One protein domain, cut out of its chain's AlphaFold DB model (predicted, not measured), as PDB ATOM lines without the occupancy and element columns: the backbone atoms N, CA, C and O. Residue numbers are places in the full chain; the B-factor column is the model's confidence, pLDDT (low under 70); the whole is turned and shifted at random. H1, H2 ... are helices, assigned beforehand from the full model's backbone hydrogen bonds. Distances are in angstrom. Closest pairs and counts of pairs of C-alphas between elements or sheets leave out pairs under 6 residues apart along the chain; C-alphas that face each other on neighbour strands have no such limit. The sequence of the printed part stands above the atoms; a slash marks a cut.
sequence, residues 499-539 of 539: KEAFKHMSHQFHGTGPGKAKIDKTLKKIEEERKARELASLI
ATOM      1  N   LYS A 499      37.640 -34.931 -30.230       92.75
ATOM      2  CA  LYS A 499      39.085 -34.802 -29.985       92.75
ATOM      3  C   LYS A 499      39.827 -34.116 -31.127       92.75
ATOM      4  O   LYS A 499      40.707 -33.291 -30.884       92.75
ATOM      5  N   GLU A 500      39.539 -34.497 -32.364       91.50
ATOM      6  CA  GLU A 500      40.223 -33.903 -33.509       91.50
ATOM      7  C   GLU A 500      39.586 -32.556 -33.915       91.50
ATOM      8  O   GLU A 500      40.305 -31.700 -34.420       91.50
ATOM      9  N   ALA A 501      38.339 -32.280 -33.508       95.00
ATOM     10  CA  ALA A 501      37.689 -30.972 -33.587       95.00
ATOM     11  C   ALA A 501      38.324 -29.972 -32.622       95.00
ATOM     12  O   ALA A 501      38.717 -28.885 -33.037       95.00
ATOM     13  N   PHE A 502      38.541 -30.372 -31.364       94.44
ATOM     14  CA  PHE A 502      39.303 -29.571 -30.406       94.44
ATOM     15  C   PHE A 502      40.708 -29.268 -30.930       94.44
ATOM     16  O   PHE A 502      41.179 -28.140 -30.844       94.44
ATOM     17  N   LYS A 503      41.377 -30.263 -31.521       93.50
ATOM     18  CA  LYS A 503      42.709 -30.075 -32.099       93.50
ATOM     19  C   LYS A 503      42.697 -29.119 -33.294       93.50
ATOM     20  O   LYS A 503      43.589 -28.283 -33.397       93.50
ATOM     21  N   HIS A 504      41.709 -29.238 -34.178       92.94
ATOM     22  CA  HIS A 504      41.516 -28.338 -35.312       92.94
ATOM     23  C   HIS A 504      41.303 -26.893 -34.833       92.94
ATOM     24  O   HIS A 504      42.034 -25.990 -35.233       92.94
ATOM     25  N   MET A 505      40.395 -26.704 -33.873       92.44
ATOM     26  CA  MET A 505      40.084 -25.405 -33.279       92.44
ATOM     27  C   MET A 505      41.268 -24.820 -32.489       92.44
ATOM     28  O   MET A 505      41.541 -23.630 -32.576       92.44
ATOM     29  N   SER A 506      42.033 -25.653 -31.777       94.38
ATOM     30  CA  SER A 506      43.248 -25.246 -31.057       94.38
ATOM     31  C   SER A 506      44.348 -24.771 -32.012       94.38
ATOM     32  O   SER A 506      44.987 -23.756 -31.749       94.38
ATOM     33  N   HIS A 507      44.550 -25.445 -33.149       92.75
ATOM     34  CA  HIS A 507      45.499 -24.979 -34.163       92.75
ATOM     35  C   HIS A 507      45.061 -23.658 -34.806       92.75
ATOM     36  O   HIS A 507      45.912 -22.802 -35.042       92.75
ATOM     37  N   GLN A 508      43.760 -23.474 -35.061       92.62
ATOM     38  CA  GLN A 508      43.220 -22.195 -35.536       92.62
ATOM     39  C   GLN A 508      43.421 -21.086 -34.498       92.62
ATOM     40  O   GLN A 508      43.844 -19.988 -34.847       92.62
ATOM     41  N   PHE A 509      43.188 -21.390 -33.220       95.81
ATOM     42  CA  PHE A 509      43.345 -20.444 -32.120       95.81
ATOM     43  C   PHE A 509      44.806 -20.027 -31.898       95.81
ATOM     44  O   PHE A 509      45.102 -18.841 -31.792       95.81
ATOM     45  N   HIS A 510      45.739 -20.983 -31.861       95.19
ATOM     46  CA  HIS A 510      47.159 -20.694 -31.641       95.19
ATOM     47  C   HIS A 510      47.909 -20.272 -32.913       95.19
ATOM     48  O   HIS A 510      49.072 -19.881 -32.831       95.19
ATOM     49  N   GLY A 511      47.303 -20.402 -34.097       94.50
ATOM     50  CA  GLY A 511      47.957 -20.153 -35.387       94.50
ATOM     51  C   GLY A 511      49.106 -21.122 -35.710       94.50
ATOM     52  O   GLY A 511      49.775 -20.984 -36.734       94.50
ATOM     53  N   THR A 512      49.356 -22.118 -34.855       89.50
ATOM     54  CA  THR A 512      50.380 -23.143 -35.052       89.50
ATOM     55  C   THR A 512      49.763 -24.360 -35.723       89.50
ATOM     56  O   THR A 512      49.126 -25.196 -35.077       89.50
ATOM     57  N   GLY A 513      49.962 -24.465 -37.034       88.19
ATOM     58  CA  GLY A 513      49.542 -25.626 -37.805       88.19
ATOM     59  C   GLY A 513      50.365 -26.883 -37.483       88.19
ATOM     60  O   GLY A 513      51.508 -26.803 -37.017       88.19
ATOM     61  N   PRO A 514      49.823 -28.079 -37.760       91.31
ATOM     62  CA  PRO A 514      50.598 -29.306 -37.681       91.31
ATOM     63  C   PRO A 514      51.722 -29.279 -38.730       91.31
ATOM     64  O   PRO A 514      51.538 -28.811 -39.848       91.31
ATOM     65  N   GLY A 515      52.902 -29.807 -38.396       92.69
ATOM     66  CA  GLY A 515      54.007 -29.884 -39.359       92.69
ATOM     67  C   GLY A 515      53.667 -30.738 -40.592       92.69
ATOM     68  O   GLY A 515      52.890 -31.690 -40.489       92.69
ATOM     69  N   LYS A 516      54.307 -30.455 -41.736       93.75
ATOM     70  CA  LYS A 516      54.033 -31.096 -43.042       93.75
ATOM     71  C   LYS A 516      53.946 -32.625 -42.986       93.75
ATOM     72  O   LYS A 516      52.995 -33.206 -43.485       93.75
ATOM     73  N   ALA A 517      54.876 -33.290 -42.298       94.06
ATOM     74  CA  ALA A 517      54.862 -34.752 -42.177       94.06
ATOM     75  C   ALA A 517      53.623 -35.300 -41.441       94.06
ATOM     76  O   ALA A 517      53.209 -36.430 -41.687       94.06
ATOM     77  N   LYS A 518      53.037 -34.524 -40.518       91.81
ATOM     78  CA  LYS A 518      51.781 -34.889 -39.848       91.81
ATOM     79  C   LYS A 518      50.591 -34.651 -40.775       91.81
ATOM     80  O   LYS A 518      49.727 -35.517 -40.805       91.81
ATOM     81  N   ILE A 519      50.597 -33.561 -41.548       90.31
ATOM     82  CA  ILE A 519      49.573 -33.265 -42.566       90.31
ATOM     83  C   ILE A 519      49.533 -34.373 -43.627       90.31
ATOM     84  O   ILE A 519      48.472 -34.933 -43.886       90.31
ATOM     85  N   ASP A 520      50.690 -34.762 -44.169       93.75
ATOM     86  CA  ASP A 520      50.787 -35.801 -45.203       93.75
ATOM     87  C   ASP A 520      50.272 -37.161 -44.680       93.75
ATOM     88  O   ASP A 520      49.624 -37.915 -45.404       93.75
ATOM     89  N   LYS A 521      50.515 -37.481 -43.399       93.56
ATOM     90  CA  LYS A 521      49.985 -38.697 -42.752       93.56
ATOM     91  C   LYS A 521      48.482 -38.627 -42.522       93.56
ATOM     92  O   LYS A 521      47.798 -39.623 -42.738       93.56
ATOM     93  N   THR A 522      47.971 -37.489 -42.052       88.44
ATOM     94  CA  THR A 522      46.531 -37.330 -41.854       88.44
ATOM     95  C   THR A 522      45.812 -37.419 -43.187       88.44
ATOM     96  O   THR A 522      44.874 -38.197 -43.259       88.44
ATOM     97  N   LEU A 523      46.303 -36.749 -44.238       91.25
ATOM     98  CA  LEU A 523      45.713 -36.766 -45.578       91.25
ATOM     99  C   LEU A 523      45.624 -38.188 -46.149       91.25
ATOM    100  O   LEU A 523      44.552 -38.600 -46.578       91.25
ATOM    101  N   LYS A 524      46.701 -38.979 -46.042       94.12
ATOM    102  CA  LYS A 524      46.685 -40.403 -46.426       94.12
ATOM    103  C   LYS A 524      45.628 -41.201 -45.665       94.12
ATOM    104  O   LYS A 524      44.895 -41.971 -46.273       94.12
ATOM    105  N   LYS A 525      45.493 -40.970 -44.354       91.25
ATOM    106  CA  LYS A 525      44.445 -41.608 -43.545       91.25
ATOM    107  C   LYS A 525      43.040 -41.197 -44.005       91.25
ATOM    108  O   LYS A 525      42.154 -42.042 -44.017       91.25
ATOM    109  N   ILE A 526      42.831 -39.932 -44.392       89.88
ATOM    110  CA  ILE A 526      41.543 -39.471 -44.949       89.88
ATOM    111  C   ILE A 526      41.245 -40.200 -46.260       89.88
ATOM    112  O   ILE A 526      40.137 -40.688 -46.440       89.88
ATOM    113  N   GLU A 527      42.219 -40.297 -47.165       91.31
ATOM    114  CA  GLU A 527      42.046 -40.980 -48.452       91.31
ATOM    115  C   GLU A 527      41.750 -42.471 -48.285       91.31
ATOM    116  O   GLU A 527      40.892 -43.007 -48.981       91.31
ATOM    117  N   GLU A 528      42.439 -43.142 -47.362       92.31
ATOM    118  CA  GLU A 528      42.190 -44.546 -47.031       92.31
ATOM    119  C   GLU A 528      40.794 -44.742 -46.429       92.31
ATOM    120  O   GLU A 528      40.073 -45.639 -46.855       92.31
ATOM    121  N   GLU A 529      40.373 -43.877 -45.500       89.12
ATOM    122  CA  GLU A 529      39.024 -43.913 -44.924       89.12
ATOM    123  C   GLU A 529      37.951 -43.630 -45.983       89.12
ATOM    124  O   GLU A 529      36.911 -44.287 -46.004       89.12
ATOM    125  N   ARG A 530      38.205 -42.684 -46.896       88.62
ATOM    126  CA  ARG A 530      37.294 -42.366 -47.999       88.62
ATOM    127  C   ARG A 530      37.140 -43.557 -48.936       88.62
ATOM    128  O   ARG A 530      36.015 -43.958 -49.201       88.62
ATOM    129  N   LYS A 531      38.248 -44.171 -49.361       91.44
ATOM    130  CA  LYS A 531      38.241 -45.387 -50.190       91.44
ATOM    131  C   LYS A 531      37.556 -46.550 -49.478       91.44
ATOM    132  O   LYS A 531      36.776 -47.264 -50.092       91.44
ATOM    133  N   ALA A 532      37.807 -46.734 -48.183       89.75
ATOM    134  CA  ALA A 532      37.145 -47.771 -47.396       89.75
ATOM    135  C   ALA A 532      35.633 -47.530 -47.301       89.75
ATOM    136  O   ALA A 532      34.861 -48.475 -47.420       89.75
ATOM    137  N   ARG A 533      35.202 -46.273 -47.139       85.50
ATOM    138  CA  ARG A 533      33.784 -45.894 -47.138       85.50
ATOM    139  C   ARG A 533      33.146 -46.079 -48.518       85.50
ATOM    140  O   ARG A 533      32.034 -46.579 -48.581       85.50
ATOM    141  N   GLU A 534      33.843 -45.738 -49.602       88.94
ATOM    142  CA  GLU A 534      33.396 -45.990 -50.982       88.94
ATOM    143  C   GLU A 534      33.206 -47.496 -51.228       88.94
ATOM    144  O   GLU A 534      32.146 -47.916 -51.686       88.94
ATOM    145  N   LEU A 535      34.180 -48.323 -50.836       91.38
ATOM    146  CA  LEU A 535      34.077 -49.781 -50.935       91.38
ATOM    147  C   LEU A 535      32.955 -50.343 -50.057       91.38
ATOM    148  O   LEU A 535      32.223 -51.215 -50.505       91.38
ATOM    149  N   ALA A 536      32.785 -49.825 -48.839       84.25
ATOM    150  CA  ALA A 536      31.692 -50.218 -47.956       84.25
ATOM    151  C   ALA A 536      30.319 -49.745 -48.455       84.25
ATOM    152  O   ALA A 536      29.326 -50.366 -48.116       84.25
ATOM    153  N   SER A 537      30.247 -48.662 -49.237       79.12
ATOM    154  CA  SER A 537      29.000 -48.209 -49.870       79.12
ATOM    155  C   SER A 537      28.639 -48.995 -51.131       79.12
ATOM    156  O   SER A 537      27.496 -48.944 -51.573       79.12
ATOM    157  N   LEU A 538      29.613 -49.697 -51.718       72.12
ATOM    158  CA  LEU A 538      29.419 -50.573 -52.874       72.12
ATOM    159  C   LEU A 538      28.983 -51.998 -52.487       72.12
ATOM    160  O   LEU A 538      28.610 -52.766 -53.373       72.12
ATOM    161  N   ILE A 539      29.084 -52.351 -51.204       52.31
ATOM    162  CA  ILE A 539      28.687 -53.644 -50.622       52.31
ATOM    163  C   ILE A 539      27.342 -53.462 -49.928       52.31
ATOM    164  O   ILE A 539      26.478 -54.353 -50.098       52.31
TER     165      ILE A 539
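This is residues 499 to 539 of the 539 residues of an uncharacterized protein of Babjeviella inositovora NRRL Y-12698 (UniProt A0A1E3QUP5). The model is an open hook: the short helix H1 leads into a bare turn of chain, residues 511 to 515, from which the long helix H2 folds back as the shaft, well clear of H1. The printed part has 41 residues with two named helices, H1 then H2, and no named strand; the class is all helix. It is only just loose, close to extended, with a radius of gyration of the C-alphas of 13.5 A, and spans 42 by 20 by 11 A.

H1, residues 499 to 510, begins at C-alpha 499 (39.085, -34.802, -29.985) and is 16.3 A long. H2, residues 516 to 537, is 31.1 A long and ends at C-alpha 537 (29.000, -48.209, -49.870).

H1 and H2 are apart, with no C-alpha of the one within 8 A of the other. The five residues between them make a tight link. Residues 523 to 539, of which 523 to 537 belong to H2, stand free. In H1 and H2 every O i to N i+4 pair is within hydrogen-bond range.

The two C-alphas farthest apart, those of His 510 and Ile 539, are 42.3 A apart. The printed part has no cut. Its mean pLDDT is 89.9; residue 539, the chain's last, is under 70.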